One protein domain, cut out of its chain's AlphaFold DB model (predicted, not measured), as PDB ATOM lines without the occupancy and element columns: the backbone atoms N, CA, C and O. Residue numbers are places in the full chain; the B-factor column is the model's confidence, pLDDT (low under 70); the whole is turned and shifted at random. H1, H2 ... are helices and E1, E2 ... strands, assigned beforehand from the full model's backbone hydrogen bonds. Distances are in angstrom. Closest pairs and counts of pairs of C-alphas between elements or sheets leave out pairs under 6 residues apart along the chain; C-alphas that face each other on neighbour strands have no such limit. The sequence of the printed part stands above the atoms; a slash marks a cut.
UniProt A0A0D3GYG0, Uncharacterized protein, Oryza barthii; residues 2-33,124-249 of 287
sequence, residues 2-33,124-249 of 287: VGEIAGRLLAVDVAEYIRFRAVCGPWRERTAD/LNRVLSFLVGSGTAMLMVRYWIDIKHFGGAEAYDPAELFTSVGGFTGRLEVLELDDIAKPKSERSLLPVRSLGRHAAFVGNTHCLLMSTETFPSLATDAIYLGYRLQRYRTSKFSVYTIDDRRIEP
ATOM      1  N   VAL A   2     291.965 179.158 122.647       32.28
ATOM      2  CA  VAL A   2     292.405 180.529 122.265       32.28
ATOM      3  C   VAL A   2     293.931 180.696 122.255       32.28
ATOM      4  O   VAL A   2     294.477 181.254 121.311       32.28
ATOM      5  N   GLY A   3     294.636 180.120 123.229       30.06
ATOM      6  CA  GLY A   3     296.102 180.108 123.249       30.06
ATOM      7  C   GLY A   3     296.768 179.330 122.115       30.06
ATOM      8  O   GLY A   3     297.852 179.673 121.651       30.06
ATOM      9  N   GLU A   4     296.083 178.303 121.618       35.44
ATOM     10  CA  GLU A   4     296.525 177.497 120.482       35.44
ATOM     11  C   GLU A   4     296.219 178.207 119.154       35.44
ATOM     12  O   GLU A   4     297.009 178.133 118.219       35.44
ATOM     13  N   ILE A   5     295.122 178.973 119.107       37.59
ATOM     14  CA  ILE A   5     294.799 179.908 118.025       37.59
ATOM     15  C   ILE A   5     295.857 181.010 117.967       37.59
ATOM     16  O   ILE A   5     296.460 181.179 116.921       37.59
ATOM     17  N   ALA A   6     296.169 181.703 119.064       32.75
ATOM     18  CA  ALA A   6     297.221 182.725 119.089       32.75
ATOM     19  C   ALA A   6     298.608 182.149 118.736       32.75
ATOM     20  O   ALA A   6     299.392 182.793 118.040       32.75
ATOM     21  N   GLY A   7     298.892 180.913 119.164       32.47
ATOM     22  CA  GLY A   7     300.124 180.203 118.831       32.47
ATOM     23  C   GLY A   7     300.254 179.811 117.372       32.47
ATOM     24  O   GLY A   7     301.305 180.036 116.786       32.47
ATOM     25  N   ARG A   8     299.197 179.269 116.765       39.47
ATOM     26  CA  ARG A   8     299.215 178.837 115.363       39.47
ATOM     27  C   ARG A   8     299.032 180.023 114.412       39.47
ATOM     28  O   ARG A   8     299.872 180.241 113.550       39.47
ATOM     29  N   LEU A   9     298.025 180.870 114.638       40.56
ATOM     30  CA  LEU A   9     297.670 182.034 113.807       40.56
ATOM     31  C   LEU A   9     298.819 183.046 113.643       40.56
ATOM     32  O   LEU A   9     298.864 183.751 112.637       40.56
ATOM     33  N   LEU A  10     299.736 183.130 114.616       43.97
ATOM     34  CA  LEU A  10     300.759 184.179 114.693       43.97
ATOM     35  C   LEU A  10     302.210 183.646 114.723       43.97
ATOM     36  O   LEU A  10     303.137 184.427 114.964       43.97
ATOM     37  N   ALA A  11     302.435 182.341 114.500       39.78
ATOM     38  CA  ALA A  11     303.780 181.745 114.504       39.78
ATOM     39  C   ALA A  11     304.619 182.090 113.272       39.78
ATOM     40  O   ALA A  11     305.810 182.386 113.423       39.78
ATOM     41  N   VAL A  12     304.038 182.046 112.066       43.34
ATOM     42  CA  VAL A  12     304.855 182.093 110.842       43.34
ATOM     43  C   VAL A  12     304.213 182.839 109.659       43.34
ATOM     44  O   VAL A  12     304.908 183.651 109.059       43.34
ATOM     45  N   ASP A  13     302.940 182.606 109.292       45.44
ATOM     46  CA  ASP A  13     302.450 182.952 107.934       45.44
ATOM     47  C   ASP A  13     300.900 182.928 107.762       45.44
ATOM     48  O   ASP A  13     300.177 182.338 108.565       45.44
ATOM     49  N   VAL A  14     300.396 183.503 106.653       39.25
ATOM     50  CA  VAL A  14     299.033 183.396 106.075       39.25
ATOM     51  C   VAL A  14     298.504 181.957 106.055       39.25
ATOM     52  O   VAL A  14     297.291 181.746 106.138       39.25
ATOM     53  N   ALA A  15     299.379 180.953 105.942       35.78
ATOM     54  CA  ALA A  15     299.004 179.540 105.952       35.78
ATOM     55  C   ALA A  15     298.197 179.139 107.200       35.78
ATOM     56  O   ALA A  15     297.227 178.386 107.090       35.78
ATOM     57  N   GLU A  16     298.528 179.688 108.368       44.69
ATOM     58  CA  GLU A  16     297.824 179.386 109.619       44.69
ATOM     59  C   GLU A  16     296.486 180.132 109.722       44.69
ATOM     60  O   GLU A  16     295.490 179.570 110.179       44.69
ATOM     61  N   TYR A  17     296.398 181.340 109.155       43.47
ATOM     62  CA  TYR A  17     295.128 182.045 108.941       43.47
ATOM     63  C   TYR A  17     294.186 181.286 107.983       43.47
ATOM     64  O   TYR A  17     292.976 181.203 108.208       43.47
ATOM     65  N   ILE A  18     294.724 180.668 106.926       40.81
ATOM     66  CA  ILE A  18     293.952 179.820 106.003       40.81
ATOM     67  C   ILE A  18     293.476 178.533 106.697       40.81
ATOM     68  O   ILE A  18     292.317 178.152 106.516       40.81
ATOM     69  N   ARG A  19     294.325 177.883 107.511       41.38
ATOM     70  CA  ARG A  19     293.952 176.710 108.329       41.38
ATOM     71  C   ARG A  19     292.856 177.055 109.336       41.38
ATOM     72  O   ARG A  19     291.899 176.303 109.475       41.38
ATOM     73  N   PHE A  20     292.920 178.239 109.935       45.41
ATOM     74  CA  PHE A  20     291.903 178.777 110.836       45.41
ATOM     75  C   PHE A  20     290.543 179.020 110.153       45.41
ATOM     76  O   PHE A  20     289.505 178.600 110.662       45.41
ATOM     77  N   ARG A  21     290.522 179.584 108.934       45.09
ATOM     78  CA  ARG A  21     289.286 179.701 108.121       45.09
ATOM     79  C   ARG A  21     288.713 178.356 107.660       45.09
ATOM     80  O   ARG A  21     287.555 178.291 107.229       45.09
ATOM     81  N   ALA A  22     289.511 177.290 107.683       40.97
ATOM     82  CA  ALA A  22     289.065 175.947 107.335       40.97
ATOM     83  C   ALA A  22     288.334 175.237 108.490       40.97
ATOM     84  O   ALA A  22     287.660 174.248 108.220       40.97
ATOM     85  N   VAL A  23     288.409 175.761 109.724       41.66
ATOM     86  CA  VAL A  23     287.877 175.111 110.937       41.66
ATOM     87  C   VAL A  23     286.348 175.016 110.935       41.66
ATOM     88  O   VAL A  23     285.826 173.928 111.150       41.66
ATOM     89  N   CYS A  24     285.607 176.100 110.664       41.47
ATOM     90  CA  CYS A  24     284.166 175.999 110.381       41.47
ATOM     91  C   CYS A  24     283.580 177.218 109.638       41.47
ATOM     92  O   CYS A  24     284.196 178.282 109.541       41.47
ATOM     93  N   GLY A  25     282.378 177.037 109.073       40.50
ATOM     94  CA  GLY A  25     281.678 178.000 108.206       40.50
ATOM     95  C   GLY A  25     281.499 179.412 108.789       40.50
ATOM     96  O   GLY A  25     281.904 180.366 108.126       40.50
ATOM     97  N   PRO A  26     281.029 179.576 110.041       44.00
ATOM     98  CA  PRO A  26     280.866 180.901 110.652       44.00
ATOM     99  C   PRO A  26     282.170 181.716 110.721       44.00
ATOM    100  O   PRO A  26     282.167 182.930 110.519       44.00
ATOM    101  N   TRP A  27     283.312 181.047 110.928       48.69
ATOM    102  CA  TRP A  27     284.633 181.688 110.964       48.69
ATOM    103  C   TRP A  27     285.077 182.117 109.568       48.69
ATOM    104  O   TRP A  27     285.708 183.159 109.406       48.69
ATOM    105  N   ARG A  28     284.720 181.343 108.538       45.12
ATOM    106  CA  ARG A  28     285.008 181.664 107.137       45.12
ATOM    107  C   ARG A  28     284.248 182.900 106.657       45.12
ATOM    108  O   ARG A  28     284.805 183.658 105.868       45.12
ATOM    109  N   GLU A  29     283.013 183.080 107.116       45.97
ATOM    110  CA  GLU A  29     282.106 184.160 106.697       45.97
ATOM    111  C   GLU A  29     282.384 185.501 107.396       45.97
ATOM    112  O   GLU A  29     282.117 186.554 106.822       45.97
ATOM    113  N   ARG A  30     282.929 185.474 108.622       42.75
ATOM    114  CA  ARG A  30     283.121 186.664 109.478       42.75
ATOM    115  C   ARG A  30     284.568 187.159 109.571       42.75
ATOM    116  O   ARG A  30     284.797 188.251 110.078       42.75
ATOM    117  N   THR A  31     285.537 186.388 109.081       41.00
ATOM    118  CA  THR A  31     286.932 186.831 108.919       41.00
ATOM    119  C   THR A  31     287.181 187.278 107.480       41.00
ATOM    120  O   THR A  31     286.575 186.744 106.549       41.00
ATOM    121  N   ALA A  32     288.054 188.274 107.278       42.41
ATOM    122  CA  ALA A  32     288.331 188.830 105.954       42.41
ATOM    123  C   ALA A  32     288.746 187.717 104.984       42.41
ATOM    124  O   ALA A  32     289.808 187.114 105.136       42.41
ATOM    125  N   ASP A  33     287.920 187.407 103.985       42.97
ATOM    126  CA  ASP A  33     288.276 186.336 103.065       42.97
ATOM    127  C   ASP A  33     289.533 186.752 102.266       42.97
ATOM    128  O   ASP A  33     289.454 187.711 101.486       42.97
ATOM    129  N   LEU A 124     315.601 199.865 117.122       62.66
ATOM    130  CA  LEU A 124     315.404 198.521 116.580       62.66
ATOM    131  C   LEU A 124     314.788 197.603 117.642       62.66
ATOM    132  O   LEU A 124     315.388 197.348 118.686       62.66
ATOM    133  N   ASN A 125     313.580 197.107 117.361       70.00
ATOM    134  CA  ASN A 125     312.784 196.257 118.251       70.00
ATOM    135  C   ASN A 125     312.435 196.873 119.626       70.00
ATOM    136  O   ASN A 125     312.165 196.127 120.569       70.00
ATOM    137  N   ARG A 126     312.440 198.208 119.767       80.50
ATOM    138  CA  ARG A 126     312.017 198.915 120.996       80.50
ATOM    139  C   ARG A 126     310.660 199.592 120.885       80.50
ATOM    140  O   ARG A 126     310.002 199.798 121.896       80.50
ATOM    141  N   VAL A 127     310.236 199.917 119.671       86.31
ATOM    142  CA  VAL A 127     308.870 200.356 119.385       86.31
ATOM    143  C   VAL A 127     308.349 199.496 118.255       86.31
ATOM    144  O   VAL A 127     309.029 199.321 117.244       86.31
ATOM    145  N   LEU A 128     307.171 198.919 118.450       86.25
ATOM    146  CA  LEU A 128     306.508 198.095 117.451       86.25
ATOM    147  C   LEU A 128     305.131 198.683 117.179       86.25
ATOM    148  O   LEU A 128     304.310 198.752 118.090       86.25
ATOM    149  N   SER A 129     304.880 199.084 115.936       90.88
ATOM    150  CA  SER A 129     303.600 199.660 115.520       90.88
ATOM    151  C   SER A 129     302.918 198.759 114.497       90.88
ATOM    152  O   SER A 129     303.463 198.473 113.430       90.88
ATOM    153  N   PHE A 130     301.712 198.309 114.834       90.19
ATOM    154  CA  PHE A 130     300.930 197.361 114.055       90.19
ATOM    155  C   PHE A 130     299.630 197.990 113.570       90.19
ATOM    156  O   PHE A 130     298.820 198.429 114.381       90.19
ATOM    157  N   LEU A 131     299.402 198.000 112.259       90.19
ATOM    158  CA  LEU A 131     298.144 198.454 111.680       90.19
ATOM    159  C   LEU A 131     297.104 197.337 111.739       90.19
ATOM    160  O   LEU A 131     297.336 196.219 111.278       90.19
ATOM    161  N   VAL A 132     295.929 197.663 112.263       90.19
ATOM    162  CA  VAL A 132     294.794 196.752 112.395       90.19
ATOM    163  C   VAL A 132     293.579 197.398 111.743       90.19
ATOM    164  O   VAL A 132     293.102 198.441 112.176       90.19
ATOM    165  N   GLY A 133     293.070 196.796 110.673       86.12
ATOM    166  CA  GLY A 133     291.869 197.296 110.006       86.12
ATOM    167  C   GLY A 133     290.598 196.786 110.675       86.12
ATOM    168  O   GLY A 133     290.471 195.588 110.926       86.12
ATOM    169  N   SER A 134     289.628 197.674 110.880       77.50
ATOM    170  CA  SER A 134     288.226 197.318 111.093       77.50
ATOM    171  C   SER A 134     287.413 197.596 109.819       77.50
ATOM    172  O   SER A 134     287.938 198.075 108.808       77.50
ATOM    173  N   GLY A 135     286.117 197.274 109.833       72.69
ATOM    174  CA  GLY A 135     285.227 197.597 108.715       72.69
ATOM    175  C   GLY A 135     285.104 199.101 108.440       72.69
ATOM    176  O   GLY A 135     284.848 199.478 107.300       72.69
ATOM    177  N   THR A 136     285.312 199.939 109.458       80.31
ATOM    178  CA  THR A 136     285.030 201.385 109.423       80.31
ATOM    179  C   THR A 136     286.225 202.261 109.779       80.31
ATOM    180  O   THR A 136     286.229 203.430 109.416       80.31
ATOM    181  N   ALA A 137     287.240 201.713 110.445       87.88
ATOM    182  CA  ALA A 137     288.381 202.459 110.956       87.88
ATOM    183  C   ALA A 137     289.694 201.708 110.715       87.88
ATOM    184  O   ALA A 137     289.722 200.485 110.541       87.88
ATOM    185  N   MET A 138     290.794 202.453 110.735       92.25
ATOM    186  CA  MET A 138     292.142 201.904 110.801       92.25
ATOM    187  C   MET A 138     292.707 202.198 112.183       92.25
ATOM    188  O   MET A 138     292.798 203.352 112.587       92.25
ATOM    189  N   LEU A 139     293.090 201.147 112.894       94.94
ATOM    190  CA  LEU A 139     293.717 201.235 114.200       94.94
ATOM    191  C   LEU A 139     295.221 200.989 114.079       94.94
ATOM    192  O   LEU A 139     295.691 200.299 113.174       94.94
ATOM    193  N   MET A 140     295.963 201.507 115.041       95.31
ATOM    194  CA  MET A 140     297.351 201.198 115.304       95.31
ATOM    195  C   MET A 140     297.462 200.667 116.725       95.31
ATOM    196  O   MET A 140     297.101 201.353 117.675       95.31
ATOM    197  N   VAL A 141     297.991 199.461 116.871       95.38
ATOM    198  CA  VAL A 141     298.453 198.943 118.157       95.38
ATOM    199  C   VAL A 141     299.944 199.222 118.237       95.38
ATOM    200  O   VAL A 141     300.714 198.666 117.451       95.38
ATOM    201  N   ARG A 142     300.354 200.093 119.159       94.38
ATOM    202  CA  ARG A 142     301.757 200.466 119.347       94.38
ATOM    203  C   ARG A 142     302.257 199.984 120.695       94.38
ATOM    204  O   ARG A 142     301.635 200.222 121.727       94.38
ATOM    205  N   TYR A 143     303.393 199.304 120.678       92.69
ATOM    206  CA  TYR A 143     304.044 198.779 121.861       92.69
ATOM    207  C   TYR A 143     305.419 199.421 122.042       92.69
ATOM    208  O   TYR A 143     306.340 199.171 121.266       92.69
ATOM    209  N   TRP A 144     305.541 200.219 123.101       92.25
ATOM    210  CA  TRP A 144     306.789 200.760 123.618       92.25
ATOM    211  C   TRP A 144     307.412 199.756 124.582       92.25
ATOM    212  O   TRP A 144     306.869 199.464 125.652       92.25
ATOM    213  N   ILE A 145     308.555 199.219 124.189       89.56
ATOM    214  CA  ILE A 145     309.296 198.200 124.914       89.56
ATOM    215  C   ILE A 145     310.424 198.873 125.688       89.56
ATOM    216  O   ILE A 145     311.286 199.522 125.099       89.56
ATOM    217  N   ASP A 146     310.465 198.625 126.995       89.56
ATOM    218  CA  ASP A 146     311.512 199.116 127.890       89.56
ATOM    219  C   ASP A 146     311.604 200.650 127.894       89.56
ATOM    220  O   ASP A 146     312.557 201.258 127.396       89.56
ATOM    221  N   ILE A 147     310.587 201.279 128.485       90.50
ATOM    222  CA  ILE A 147     310.388 202.738 128.500       90.50
ATOM    223  C   ILE A 147     311.536 203.554 129.117       90.50
ATOM    224  O   ILE A 147     311.567 204.774 128.970       90.50
ATOM    225  N   LYS A 148     312.540 202.913 129.733       88.19
ATOM    226  CA  LYS A 148     313.796 203.573 130.129       88.19
ATOM    227  C   LYS A 148     314.518 204.241 128.958       88.19
ATOM    228  O   LYS A 148     315.287 205.171 129.166       88.19
ATOM    229  N   HIS A 149     314.261 203.776 127.735       85.06
ATOM    230  CA  HIS A 149     314.794 204.362 126.507       85.06
ATOM    231  C   HIS A 149     313.947 205.520 125.959       85.06
ATOM    232  O   HIS A 149     314.363 206.168 125.006       85.06
ATOM    233  N   PHE A 150     312.796 205.801 126.574       86.88
ATOM    234  CA  PHE A 150     311.827 206.807 126.144       86.88
ATOM    235  C   PHE A 150     311.506 207.785 127.288       86.88
ATOM    236  O   PHE A 150     310.355 208.070 127.581       86.88
ATOM    237  N   GLY A 151     312.539 208.275 127.980       85.75
ATOM    238  CA  GLY A 151     312.393 209.224 129.094       85.75
ATOM    239  C   GLY A 151     312.267 208.591 130.485       85.75
ATOM    240  O   GLY A 151     312.366 209.306 131.477       85.75
ATOM    241  N   GLY A 152     312.141 207.262 130.585       88.06
ATOM    242  CA  GLY A 152     312.032 206.569 131.872       88.06
ATOM    243  C   GLY A 152     310.610 206.497 132.416       88.06
ATOM    244  O   GLY A 152     309.709 207.154 131.914       88.06
ATOM    245  N   ALA A 153     310.408 205.677 133.452       89.94
ATOM    246  CA  ALA A 153     309.094 205.480 134.081       89.94
ATOM    247  C   ALA A 153     308.474 206.772 134.613       89.94
ATOM    248  O   ALA A 153     307.268 206.946 134.502       89.94
ATOM    249  N   GLU A 154     309.305 207.701 135.079       92.12
ATOM    250  CA  GLU A 154     308.869 208.993 135.615       92.12
ATOM    251  C   GLU A 154     308.262 209.927 134.553       92.12
ATOM    252  O   GLU A 154     307.582 210.889 134.897       92.12
ATOM    253  N   ALA A 155     308.495 209.666 133.260       91.69
ATOM    254  CA  ALA A 155     307.921 210.451 132.167       91.69
ATOM    255  C   ALA A 155     306.472 210.052 131.825       91.69
ATOM    256  O   ALA A 155     305.846 210.694 130.980       91.69
ATOM    257  N   TYR A 156     305.941 208.999 132.454       92.44
ATOM    258  CA  TYR A 156     304.628 208.435 132.156       92.44
ATOM    259  C   TYR A 156     303.770 208.339 133.415       92.44
ATOM    260  O   TYR A 156     304.276 208.213 134.527       92.44
ATOM    261  N   ASP A 157     302.451 208.334 133.229       92.44
ATOM    262  CA  ASP A 157     301.532 207.934 134.291       92.44
ATOM    263  C   ASP A 157     301.794 206.452 134.634       92.44
ATOM    264  O   ASP A 157     301.689 205.601 133.740       92.44
ATOM    265  N   PRO A 158     302.110 206.104 135.899       91.38
ATOM    266  CA  PRO A 158     302.319 204.720 136.314       91.38
ATOM    267  C   PRO A 158     301.154 203.795 135.954       91.38
ATOM    268  O   PRO A 158     301.368 202.605 135.727       91.38
ATOM    269  N   ALA A 159     299.931 204.326 135.865       90.00
ATOM    270  CA  ALA A 159     298.760 203.561 135.477       90.00
ATOM    271  C   ALA A 159     298.787 203.124 134.004       90.00
ATOM    272  O   ALA A 159     298.068 202.194 133.664       90.00
ATOM    273  N   GLU A 160     299.561 203.760 133.121       89.88
ATOM    274  CA  GLU A 160     299.678 203.392 131.698       89.88
ATOM    275  C   GLU A 160     300.748 202.324 131.427       89.88
ATOM    276  O   GLU A 160     300.886 201.842 130.299       89.88
ATOM    277  N   LEU A 161     301.519 201.964 132.451       94.06
ATOM    278  CA  LEU A 161     302.670 201.086 132.338       94.06
ATOM    279  C   LEU A 161     302.360 199.684 132.857       94.06
ATOM    280  O   LEU A 161     301.556 199.487 133.763       94.06
ATOM    281  N   PHE A 162     303.067 198.700 132.317       93.50
ATOM    282  CA  PHE A 162     303.074 197.338 132.840       93.50
ATOM    283  C   PHE A 162     304.487 196.765 132.812       93.50
ATOM    284  O   PHE A 162     305.328 197.173 132.013       93.50
ATOM    285  N   THR A 163     304.750 195.770 133.654       93.31
ATOM    286  CA  THR A 163     306.036 195.065 133.670       93.31
ATOM    287  C   THR A 163     305.848 193.681 133.073       93.31
ATOM    288  O   THR A 163     305.115 192.858 133.616       93.31
ATOM    289  N   SER A 164     306.512 193.414 131.948       89.44
ATOM    290  CA  SER A 164     306.522 192.081 131.333       89.44
ATOM    291  C   SER A 164     307.173 191.043 132.257       89.44
ATOM    292  O   SER A 164     308.005 191.381 133.099       89.44
ATOM    293  N   VAL A 165     306.907 189.750 132.031       86.81
ATOM    294  CA  VAL A 165     307.548 188.651 132.791       86.81
ATOM    295  C   VAL A 165     309.083 188.686 132.681       86.81
ATOM    296  O   VAL A 165     309.793 188.161 133.532       86.81
ATOM    297  N   GLY A 166     309.624 189.324 131.637       83.94
ATOM    298  CA  GLY A 166     311.061 189.532 131.468       83.94
ATOM    299  C   GLY A 166     311.676 190.625 132.349       83.94
ATOM    300  O   GLY A 166     312.894 190.790 132.293       83.94
ATOM    301  N   GLY A 167     310.870 191.357 133.127       89.88
ATOM    302  CA  GLY A 167     311.305 192.475 133.971       89.88
ATOM    303  C   GLY A 167     311.434 193.810 133.234       89.88
ATOM    304  O   GLY A 167     312.068 194.726 133.747       89.88
ATOM    305  N   PHE A 168     310.872 193.925 132.028       90.50
ATOM    306  CA  PHE A 168     310.911 195.156 131.233       90.50
ATOM    307  C   PHE A 168     309.599 195.920 131.365       90.50
ATOM    308  O   PHE A 168     308.534 195.329 131.156       90.50
ATOM    309  N   THR A 169     309.695 197.217 131.654       93.38
ATOM    310  CA  THR A 169     308.546 198.123 131.724       93.38
ATOM    311  C   THR A 169     308.117 198.526 130.320       93.38
ATOM    312  O   THR A 169     308.901 199.095 129.559       93.38
ATOM    313  N   GLY A 170     306.882 198.206 129.962       92.94
ATOM    314  CA  GLY A 170     306.287 198.488 128.669       92.94
ATOM    315  C   GLY A 170     305.076 199.407 128.770       92.94
ATOM    316  O   GLY A 170     304.460 199.526 129.827       92.94
ATOM    317  N   ARG A 171     304.728 200.021 127.640       93.81
ATOM    318  CA  ARG A 171     303.486 200.777 127.437       93.81
ATOM    319  C   ARG A 171     302.874 200.337 126.120       93.81
ATOM    320  O   ARG A 171     303.551 200.356 125.093       93.81
ATOM    321  N   LEU A 172     301.617 199.917 126.144       94.81
ATOM    322  CA  LEU A 172     300.908 199.456 124.959       94.81
ATOM    323  C   LEU A 172     299.669 200.322 124.776       94.81
ATOM    324  O   LEU A 172     298.911 200.535 125.716       94.81
ATOM    325  N   GLU A 173     299.511 200.871 123.580       94.69
ATOM    326  CA  GLU A 173     298.448 201.816 123.263       94.69
ATOM    327  C   GLU A 173     297.747 201.431 121.966       94.69
ATOM    328  O   GLU A 173     298.337 200.833 121.060       94.69
ATOM    329  N   VAL A 174     296.468 201.789 121.890       96.12
ATOM    330  CA  VAL A 174     295.667 201.691 120.674       96.12
ATOM    331  C   VAL A 174     295.354 203.101 120.215       96.12
ATOM    332  O   VAL A 174     294.921 203.939 121.006       96.12
ATOM    333  N   LEU A 175     295.583 203.361 118.938       96.31
ATOM    334  CA  LEU A 175     295.339 204.644 118.309       96.31
ATOM    335  C   LEU A 175     294.441 204.424 117.097       96.31
ATOM    336  O   LEU A 175     294.640 203.474 116.350       96.31
ATOM    337  N   GLU A 176     293.474 205.292 116.873       95.50
ATOM    338  CA  GLU A 176     292.700 205.336 115.641       95.50
ATOM    339  C   GLU A 176     293.315 206.368 114.705       95.50
ATOM    340  O   GLU A 176     293.661 207.476 115.114       95.50
ATOM    341  N   LEU A 177     293.477 205.993 113.442       93.25
ATOM    342  CA  LEU A 177     293.842 206.938 112.406       93.25
ATOM    343  C   LEU A 177     292.628 207.818 112.097       93.25
ATOM    344  O   LEU A 177     291.609 207.311 111.629       93.25
ATOM    345  N   ASP A 178     292.767 209.123 112.336       88.88
ATOM    346  CA  ASP A 178     291.754 210.120 111.988       88.88
ATOM    347  C   ASP A 178     291.448 210.105 110.477       88.88
ATOM    348  O   ASP A 178     292.211 209.557 109.674       88.88
ATOM    349  N   ASP A 179     290.329 210.714 110.080       86.81
ATOM    350  CA  ASP A 179     289.788 210.657 108.723       86.81
ATOM    351  C   ASP A 179     290.866 210.909 107.657       86.81
ATOM    352  O   ASP A 179     291.389 212.014 107.489       86.81
ATOM    353  N   ILE A 180     291.177 209.860 106.890       84.56
ATOM    354  CA  ILE A 180     292.212 209.896 105.858       84.56
ATOM    355  C   ILE A 180     291.857 210.847 104.704       84.56
ATOM    356  O   ILE A 180     292.739 211.229 103.929       84.56
ATOM    357  N   ALA A 181     290.587 211.252 104.588       85.75
ATOM    358  CA  ALA A 181     290.157 212.284 103.656       85.75
ATOM    359  C   ALA A 181     290.671 213.682 104.045       85.75
ATOM    360  O   ALA A 181     290.817 214.528 103.161       85.75
ATOM    361  N   LYS A 182     291.011 213.919 105.322       89.88
ATOM    362  CA  LYS A 182     291.604 215.185 105.777       89.88
ATOM    363  C   LYS A 182     292.956 215.457 105.102       89.88
ATOM    364  O   LYS A 182     293.656 214.508 104.712       89.88
ATOM    365  N   PRO A 183     293.370 216.733 104.978       90.50
ATOM    366  CA  PRO A 183     294.724 217.095 104.564       90.50
ATOM    367  C   PRO A 183     295.786 216.444 105.458       90.50
ATOM    368  O   PRO A 183     295.582 216.309 106.661       90.50
ATOM    369  N   LYS A 184     296.952 216.082 104.899       88.94
ATOM    370  CA  LYS A 184     298.051 215.420 105.640       88.94
ATOM    371  C   LYS A 184     298.430 216.159 106.933       88.94
ATOM    372  O   LYS A 184     298.687 215.510 107.934       88.94
ATOM    373  N   SER A 185     298.425 217.492 106.915       88.31
ATOM    374  CA  SER A 185     298.753 218.350 108.063       88.31
ATOM    375  C   SER A 185     297.757 218.280 109.223       88.31
ATOM    376  O   SER A 185     298.092 218.703 110.323       88.31
ATOM    377  N   GLU A 186     296.543 217.787 108.980       90.44
ATOM    378  CA  GLU A 186     295.463 217.702 109.971       90.44
ATOM    379  C   GLU A 186     295.209 216.266 110.440       90.44
ATOM    380  O   GLU A 186     294.463 216.048 111.393       90.44
ATOM    381  N   ARG A 187     295.819 215.272 109.785       93.25
ATOM    382  CA  ARG A 187     295.687 213.871 110.184       93.25
ATOM    383  C   ARG A 187     296.468 213.622 111.464       93.25
ATOM    384  O   ARG A 187     297.597 214.082 111.627       93.25
ATOM    385  N   SER A 188     295.882 212.832 112.347       92.31
ATOM    386  CA  SER A 188     296.493 212.470 113.618       92.31
ATOM    387  C   SER A 188     296.132 211.042 114.015       92.31
ATOM    388  O   SER A 188     295.264 210.403 113.417       92.31
ATOM    389  N   LEU A 189     296.853 210.535 115.011       95.31
ATOM    390  CA  LEU A 189     296.556 209.278 115.680       95.31
ATOM    391  C   LEU A 189     295.860 209.604 117.003       95.31
ATOM    392  O   LEU A 189     296.445 210.255 117.871       95.31
ATOM    393  N   LEU A 190     294.610 209.175 117.142       95.06
ATOM    394  CA  LEU A 190     293.743 209.495 118.270       95.06
ATOM    395  C   LEU A 190     293.721 208.333 119.272       95.06
ATOM    396  O   LEU A 190     293.441 207.208 118.868       95.06
ATOM    397  N   PRO A 191     293.980 208.553 120.573       94.81
ATOM    398  CA  PRO A 191     293.946 207.480 121.563       94.81
ATOM    399  C   PRO A 191     292.586 206.784 121.656       94.81
ATOM    400  O   PRO A 191     291.555 207.425 121.861       94.81
ATOM    401  N   VAL A 192     292.607 205.455 121.592       93.81
ATOM    402  CA  VAL A 192     291.442 204.587 121.773       93.81
ATOM    403  C   VAL A 192     291.536 203.919 123.136       93.81
ATOM    404  O   VAL A 192     292.500 203.222 123.443       93.81
ATOM    405  N   ARG A 193     290.510 204.133 123.965       92.12
ATOM    406  CA  ARG A 193     290.452 203.598 125.337       92.12
ATOM    407  C   ARG A 193     289.796 202.222 125.439       92.12
ATOM    408  O   ARG A 193     289.871 201.609 126.492       92.12
ATOM    409  N   SER A 194     289.114 201.773 124.387       93.31
ATOM    410  CA  SER A 194     288.379 200.509 124.360       93.31
ATOM    411  C   SER A 194     288.166 200.062 122.912       93.31
ATOM    412  O   SER A 194     287.828 200.869 122.047       93.31
ATOM    413  N   LEU A 195     288.366 198.773 122.654       91.56
ATOM    414  CA  LEU A 195     287.963 198.070 121.432       91.56
ATOM    415  C   LEU A 195     286.499 197.585 121.508       91.56
ATOM    416  O   LEU A 195     285.941 197.081 120.526       91.56
ATOM    417  N   GLY A 196     285.870 197.715 122.675       91.88
ATOM    418  CA  GLY A 196     284.531 197.248 122.983       91.88
ATOM    419  C   GLY A 196     284.444 195.729 122.885       91.88
ATOM    420  O   GLY A 196     285.280 194.985 123.399       91.88
ATOM    421  N   ARG A 197     283.439 195.235 122.154       90.62
ATOM    422  CA  ARG A 197     283.229 193.795 121.912       90.62
ATOM    423  C   ARG A 197     284.177 193.215 120.859       90.62
ATOM    424  O   ARG A 197     283.765 192.423 120.010       90.62
ATOM    425  N   HIS A 198     285.442 193.623 120.898       90.12
ATOM    426  CA  HIS A 198     286.468 193.144 119.989       90.12
ATOM    427  C   HIS A 198     287.762 192.787 120.712       90.12
ATOM    428  O   HIS A 198     288.075 193.326 121.770       90.12
ATOM    429  N   ALA A 199     288.522 191.904 120.074       88.19
ATOM    430  CA  ALA A 199     289.890 191.570 120.419       88.19
ATOM    431  C   ALA A 199     290.798 191.796 119.208       88.19
ATOM    432  O   ALA A 199     290.470 191.370 118.094       88.19
ATOM    433  N   ALA A 200     291.941 192.441 119.414       90.44
ATOM    434  CA  ALA A 200     292.976 192.569 118.400       90.44
ATOM    435  C   ALA A 200     293.993 191.429 118.529       90.44
ATOM    436  O   ALA A 200     294.397 191.060 119.623       90.44
ATOM    437  N   PHE A 201     294.448 190.890 117.407       84.75
ATOM    438  CA  PHE A 201     295.571 189.963 117.323       84.75
ATOM    439  C   PHE A 201     296.689 190.673 116.576       84.75
ATOM    440  O   PHE A 201     296.464 191.142 115.460       84.75
ATOM    441  N   VAL A 202     297.873 190.748 117.176       83.69
ATOM    442  CA  VAL A 202     299.041 191.412 116.591       83.69
ATOM    443  C   VAL A 202     300.163 190.410 116.367       83.69
ATOM    444  O   VAL A 202     300.699 189.817 117.303       83.69
ATOM    445  N   GLY A 203     300.511 190.190 115.105       71.25
ATOM    446  CA  GLY A 203     301.602 189.313 114.696       71.25
ATOM    447  C   GLY A 203     302.540 190.003 113.717       71.25
ATOM    448  O   GLY A 203     302.178 190.989 113.082       71.25
ATOM    449  N   ASN A 204     303.740 189.438 113.553       62.00
ATOM    450  CA  ASN A 204     304.758 189.987 112.648       62.00
ATOM    451  C   ASN A 204     304.316 190.046 111.180       62.00
ATOM    452  O   ASN A 204     304.866 190.831 110.420       62.00
ATOM    453  N   THR A 205     303.388 189.183 110.757       55.19
ATOM    454  CA  THR A 205     302.944 189.127 109.356       55.19
ATOM    455  C   THR A 205     301.551 189.707 109.164       55.19
ATOM    456  O   THR A 205     301.301 190.356 108.155       55.19
ATOM    457  N   HIS A 206     300.639 189.473 110.110       66.75
ATOM    458  CA  HIS A 206     299.239 189.871 110.001       66.75
ATOM    459  C   HIS A 206     298.707 190.328 111.349       66.75
ATOM    460  O   HIS A 206     299.059 189.778 112.394       66.75
ATOM    461  N   CYS A 207     297.805 191.302 111.292       77.94
ATOM    462  CA  CYS A 207     297.017 191.735 112.432       77.94
ATOM    463  C   CYS A 207     295.529 191.642 112.099       77.94
ATOM    464  O   CYS A 207     295.130 191.838 110.950       77.94
ATOM    465  N   LEU A 208     294.709 191.323 113.097       79.44
ATOM    466  CA  LEU A 208     293.274 191.105 112.929       79.44
ATOM    467  C   LEU A 208     292.504 191.739 114.078       79.44
ATOM    468  O   LEU A 208     292.934 191.655 115.222       79.44
ATOM    469  N   LEU A 209     291.341 192.306 113.777       85.12
ATOM    470  CA  LEU A 209     290.353 192.693 114.777       85.12
ATOM    471  C   LEU A 209     289.171 191.728 114.692       85.12
ATOM    472  O   LEU A 209     288.605 191.528 113.618       85.12
ATOM    473  N   MET A 210     288.812 191.116 115.816       80.44
ATOM    474  CA  MET A 210     287.835 190.032 115.886       80.44
ATOM    475  C   MET A 210     286.704 190.405 116.837       80.44
ATOM    476  O   MET A 210     286.969 190.833 117.952       80.44
ATOM    477  N   SER A 211     285.450 190.212 116.421       81.50
ATOM    478  CA  SER A 211     284.288 190.413 117.296       81.50
ATOM    479  C   SER A 211     284.175 189.280 118.319       81.50
ATOM    480  O   SER A 211     284.139 188.101 117.953       81.50
ATOM    481  N   THR A 212     284.060 189.632 119.596       80.81
ATOM    482  CA  THR A 212     283.843 188.675 120.690       80.81
ATOM    483  C   THR A 212     282.408 188.156 120.738       80.81
ATOM    484  O   THR A 212     282.158 187.097 121.296       80.81
ATOM    485  N   GLU A 213     281.457 188.826 120.082       81.44
ATOM    486  CA  GLU A 213     280.102 188.287 119.895       81.44
ATOM    487  C   GLU A 213     280.117 187.065 118.977       81.44
ATOM    488  O   GLU A 213     279.373 186.109 119.175       81.44
ATOM    489  N   THR A 214     280.994 187.096 117.969       71.88
ATOM    490  CA  THR A 214     281.188 185.965 117.054       71.88
ATOM    491  C   THR A 214     282.029 184.870 117.707       71.88
ATOM    492  O   THR A 214     281.800 183.686 117.464       71.88
ATOM    493  N   PHE A 215     282.984 185.257 118.560       70.56
ATOM    494  CA  PHE A 215     283.876 184.343 119.270       70.56
ATOM    495  C   PHE A 215     283.839 184.609 120.778       70.56
ATOM    496  O   PHE A 215     284.745 185.260 121.302       70.56
ATOM    497  N   PRO A 216     282.837 184.068 121.496       71.31
ATOM    498  CA  PRO A 216     282.627 184.351 122.921       71.31
ATOM    499  C   PRO A 216     283.766 183.888 123.831       71.31
ATOM    500  O   PRO A 216     283.832 184.279 124.988       71.31
ATOM    501  N   SER A 217     284.663 183.036 123.325       73.44
ATOM    502  CA  SER A 217     285.869 182.618 124.040       73.44
ATOM    503  C   SER A 217     286.958 183.694 124.092       73.44
ATOM    504  O   SER A 217     287.937 183.511 124.807       73.44
ATOM    505  N   LEU A 218     286.854 184.749 123.278       78.69
ATOM    506  CA  LEU A 218     287.798 185.863 123.281       78.69
ATOM    507  C   LEU A 218     287.439 186.853 124.387       78.69
ATOM    508  O   LEU A 218     286.268 187.187 124.563       78.69
ATOM    509  N   ALA A 219     288.454 187.363 125.081       83.94
ATOM    510  CA  ALA A 219     288.272 188.484 125.990       83.94
ATOM    511  C   ALA A 219     287.926 189.750 125.190       83.94
ATOM    512  O   ALA A 219     288.479 189.990 124.113       83.94
ATOM    513  N   THR A 220     286.985 190.545 125.698       90.50
ATOM    514  CA  THR A 220     286.719 191.894 125.182       90.50
ATOM    515  C   THR A 220     287.879 192.814 125.515       90.50
ATOM    516  O   THR A 220     288.605 192.556 126.470       90.50
ATOM    517  N   ASP A 221     288.050 193.886 124.740       94.19
ATOM    518  CA  ASP A 221     289.085 194.890 125.000       94.19
ATOM    519  C   ASP A 221     290.505 194.309 125.106       94.19
ATOM    520  O   ASP A 221     291.361 194.855 125.794       94.19
ATOM    521  N   ALA A 222     290.774 193.203 124.411       91.50
ATOM    522  CA  ALA A 222     292.014 192.452 124.560       91.50
ATOM    523  C   ALA A 222     292.896 192.499 123.310       91.50
ATOM    524  O   ALA A 222     292.419 192.534 122.173       91.50
ATOM    525  N   ILE A 223     294.205 192.450 123.529       92.75
ATOM    526  CA  ILE A 223     295.246 192.438 122.506       92.75
ATOM    527  C   ILE A 223     296.086 191.182 122.696       92.75
ATOM    528  O   ILE A 223     296.812 191.041 123.675       92.75
ATOM    529  N   TYR A 224     295.997 190.270 121.739       88.25
ATOM    530  CA  TYR A 224     296.706 189.002 121.724       88.25
ATOM    531  C   TYR A 224     298.004 189.143 120.929       88.25
ATOM    532  O   TYR A 224     297.986 189.407 119.723       88.25
ATOM    533  N   LEU A 225     299.136 188.941 121.599       81.94
ATOM    534  CA  LEU A 225     300.449 188.953 120.975       81.94
ATOM    535  C   LEU A 225     300.722 187.670 120.202       81.94
ATOM    536  O   LEU A 225     300.393 186.561 120.627       81.94
ATOM    537  N   GLY A 226     301.434 187.819 119.094       74.50
ATOM    538  CA  GLY A 226     301.900 186.702 118.301       74.50
ATOM    539  C   GLY A 226     303.030 185.922 118.933       74.50
ATOM    540  O   GLY A 226     303.876 186.490 119.615       74.50
ATOM    541  N   TYR A 227     303.077 184.623 118.641       70.00
ATOM    542  CA  TYR A 227     304.103 183.678 119.092       70.00
ATOM    543  C   TYR A 227     305.521 184.271 119.142       70.00
ATOM    544  O   TYR A 227     306.191 184.187 120.171       70.00
ATOM    545  N   ARG A 228     305.976 184.909 118.051       70.44
ATOM    546  CA  ARG A 228     307.325 185.494 117.995       70.44
ATOM    547  C   ARG A 228     307.512 186.623 119.005       70.44
ATOM    548  O   ARG A 228     308.545 186.660 119.667       70.44
ATOM    549  N   LEU A 229     306.504 187.480 119.167       74.94
ATOM    550  CA  LEU A 229     306.520 188.555 120.157       74.94
ATOM    551  C   LEU A 229     306.587 187.994 121.579       74.94
ATOM    552  O   LEU A 229     307.418 188.440 122.363       74.94
ATOM    553  N   GLN A 230     305.823 186.937 121.874       80.25
ATOM    554  CA  GLN A 230     305.834 186.295 123.196       80.25
ATOM    555  C   GLN A 230     307.195 185.661 123.551       80.25
ATOM    556  O   GLN A 230     307.500 185.464 124.731       80.25
ATOM    557  N   ARG A 231     308.027 185.324 122.549       73.56
ATOM    558  CA  ARG A 231     309.364 184.733 122.747       73.56
ATOM    559  C   ARG A 231     310.451 185.760 123.034       73.56
ATOM    560  O   ARG A 231     311.459 185.392 123.648       73.56
ATOM    561  N   TYR A 232     310.290 187.015 122.614       74.81
ATOM    562  CA  TYR A 232     311.285 188.035 122.928       74.81
ATOM    563  C   TYR A 232     311.352 188.238 124.438       74.81
ATOM    564  O   TYR A 232     310.333 188.396 125.109       74.81
ATOM    565  N   ARG A 233     312.574 188.263 124.988       75.06
ATOM    566  CA  ARG A 233     312.800 188.476 126.429       75.06
ATOM    567  C   ARG A 233     312.101 189.746 126.927       75.06
ATOM    568  O   ARG A 233     311.644 189.781 128.062       75.06
ATOM    569  N   THR A 234     312.022 190.752 126.068       76.56
ATOM    570  CA  THR A 234     311.463 192.075 126.327       76.56
ATOM    571  C   THR A 234     309.935 192.147 126.256       76.56
ATOM    572  O   THR A 234     309.361 193.108 126.753       76.56
ATOM    573  N   SER A 235     309.276 191.133 125.688       78.12
ATOM    574  CA  SER A 235     307.835 191.127 125.392       78.12
ATOM    575  C   SER A 235     307.150 189.841 125.877       78.12
ATOM    576  O   SER A 235     306.176 189.385 125.289       78.12
ATOM    577  N   LYS A 236     307.663 189.242 126.965       84.00
ATOM    578  CA  LYS A 236     307.162 187.982 127.546       84.00
ATOM    579  C   LYS A 236     305.783 188.133 128.204       84.00
ATOM    580  O   LYS A 236     305.677 188.151 129.429       84.00
ATOM    581  N   PHE A 237     304.743 188.226 127.394       86.44
ATOM    582  CA  PHE A 237     303.333 188.122 127.771       86.44
ATOM    583  C   PHE A 237     302.526 187.698 126.544       86.44
ATOM    584  O   PHE A 237     303.055 187.709 125.434       86.44
ATOM    585  N   SER A 238     301.275 187.285 126.724       82.38
ATOM    586  CA  SER A 238     300.448 186.792 125.617       82.38
ATOM    587  C   SER A 238     299.220 187.625 125.309       82.38
ATOM    588  O   SER A 238     298.893 187.794 124.138       82.38
ATOM    589  N   VAL A 239     298.555 188.136 126.334       89.50
ATOM    590  CA  VAL A 239     297.358 188.965 126.211       89.50
ATOM    591  C   VAL A 239     297.596 190.240 126.990       89.50
ATOM    592  O   VAL A 239     298.238 190.193 128.036       89.50
ATOM    593  N   TYR A 240     297.110 191.356 126.471       93.19
ATOM    594  CA  TYR A 240     297.002 192.625 127.173       93.19
ATOM    595  C   TYR A 240     295.548 193.090 127.130       93.19
ATOM    596  O   TYR A 240     295.003 193.243 126.037       93.19
ATOM    597  N   THR A 241     294.924 193.314 128.279       93.38
ATOM    598  CA  THR A 241     293.561 193.859 128.367       93.38
ATOM    599  C   THR A 241     293.636 195.372 128.537       93.38
ATOM    600  O   THR A 241     294.412 195.858 129.347       93.38
ATOM    601  N   ILE A 242     292.888 196.142 127.751       91.81
ATOM    602  CA  ILE A 242     293.045 197.603 127.662       91.81
ATOM    603  C   ILE A 242     292.447 198.327 128.875       91.81
ATOM    604  O   ILE A 242     292.976 199.358 129.292       91.81
ATOM    605  N   ASP A 243     291.353 197.808 129.431       84.38
ATOM    606  CA  ASP A 243     290.583 198.445 130.502       84.38
ATOM    607  C   ASP A 243     291.342 198.479 131.836       84.38
ATOM    608  O   ASP A 243     291.474 199.538 132.452       84.38
ATOM    609  N   ASP A 244     291.878 197.336 132.260       83.19
ATOM    610  CA  ASP A 244     292.618 197.158 133.506       83.19
ATOM    611  C   ASP A 244     294.131 197.015 133.292       83.19
ATOM    612  O   ASP A 244     294.891 196.917 134.260       83.19
ATOM    613  N   ARG A 245     294.571 197.055 132.026       86.75
ATOM    614  CA  ARG A 245     295.979 197.045 131.596       86.75
ATOM    615  C   ARG A 245     296.733 195.816 132.083       86.75
ATOM    616  O   ARG A 245     297.958 195.843 132.243       86.75
ATOM    617  N   ARG A 246     296.008 194.722 132.319       87.88
ATOM    618  CA  ARG A 246     296.596 193.457 132.740       87.88
ATOM    619  C   ARG A 246     297.224 192.724 131.582       87.88
ATOM    620  O   ARG A 246     296.735 192.744 130.458       87.88
ATOM    621  N   ILE A 247     298.292 192.009 131.915       92.50
ATOM    622  CA  ILE A 247     298.927 191.063 131.017       92.50
ATOM    623  C   ILE A 247     298.694 189.627 131.471       92.50
ATOM    624  O   ILE A 247     298.743 189.320 132.663       92.50
ATOM    625  N   GLU A 248     298.519 188.732 130.508       88.19
ATOM    626  CA  GLU A 248     298.573 187.289 130.735       88.19
ATOM    627  C   GLU A 248     299.979 186.746 130.439       88.19
ATOM    628  O   GLU A 248     300.662 187.243 129.534       88.19
ATOM    629  N   PRO A 249     300.443 185.707 131.161       83.56
ATOM    630  CA  PRO A 249     301.748 185.104 130.911       83.56
ATOM    631  C   PRO A 249     301.863 184.574 129.470       83.56
ATOM    632  O   PRO A 249     300.853 184.254 128.839       83.56
TER     633      PRO A 249
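This is residues 2 to 33 and 124 to 249 of the 287 residues of an uncharacterized protein of Oryza barthii (UniProt A0A0D3GYG0). Two four-stranded sheets stand partly face to face as a sandwich, the long, strongly twisted sheet E1 E2 E3 E4 crossing the smaller sheet E6 E5 E7 E8 with strands at 61 degrees. H1 covers part of the smaller sheet's far face, H2 and H3 trail on from it toward one end of the whole, and the long link of residues 146 to 168 lies toward the other end. The 158 printed residues hold, in chain order, H1 H2 H3 E1 E2 E3 E4 E5 E6 E7 H4 E8; the first sheet is antiparallel, the second mixed, and the class is mixed, with under half of the residues in named elements. The whole is compact, radius of gyration of the C-alphas 15.9 A, and spans 49 by 41 by 28 A.

Begin with E1, residues 127 to 133, E2, 138 to 145, E3, 169 to 177, and E4, 189 to 192: a meander, each strand the antiparallel neighbour and hairpin partner of the one before. Look for N 130 and O 141 at 2.8 A, N 142 and O 173 at 2.9 A, and N 176 and O 190 at 2.8 A, within hydrogen-bond range. The other sheet has E6, residues 207 to 211, E5, 198 to 202, E7, 222 to 225, and E8, 239 to 241, in that order. E5 and E6 form a hairpin, with N 201 and O 208 at 2.8 A; E5 and E7 are parallel, with N 200 and O 222 at 2.8 A; E7 and E8 are antiparallel, with N 223 and O 240 at 2.7 A. Between the sheets, the closest C-alphas of E1 and E6 are those of Val 132 and Cys 207, 5.5 A apart. H1, residues 2 to 9, is on this second sheet at a height of 9.5 A. H1 and H2, residues 14 to 21, form a hairpin and touch, closest at the C-alphas of Leu 9 and Glu 16, 5.0 A. H2 and H3, residues 25 to 30, only just touch, only at the corner, closest at the C-alphas of Arg 21 and Arg 28, 4.8 A. H4, residues 227 to 231, only just touches H1, with 3 pairs of C-alphas within 8 A, the closest those of Gly 7 and Tyr 227, 5.3 A. In H1, H2, H3 and H4 every O i to N i+4 pair is within hydrogen-bond range.

Find C-alpha 169 at (308.546, 198.123, 131.724), where E3 begins; from first to last C-alpha E3 is 25.8 A long, E2 is 22.5 A long and E1 is 19.7 A long. H1 begins at C-alpha 2, (292.405, 180.529, 122.265), and E8 ends at C-alpha 241, (293.561, 193.859, 128.367).

The C-alphas of Gly 25 and Glu 154, the two farthest apart, are 49.5 A apart. Residues 34 to 123 are not printed; C-alphas 33 and 124 stand 32.7 A apart across the cut. The links E2 to E3 and E3 to E4 are long. The model's confidence is under 70 at residues 2 to 33, 124 and 204 to 206.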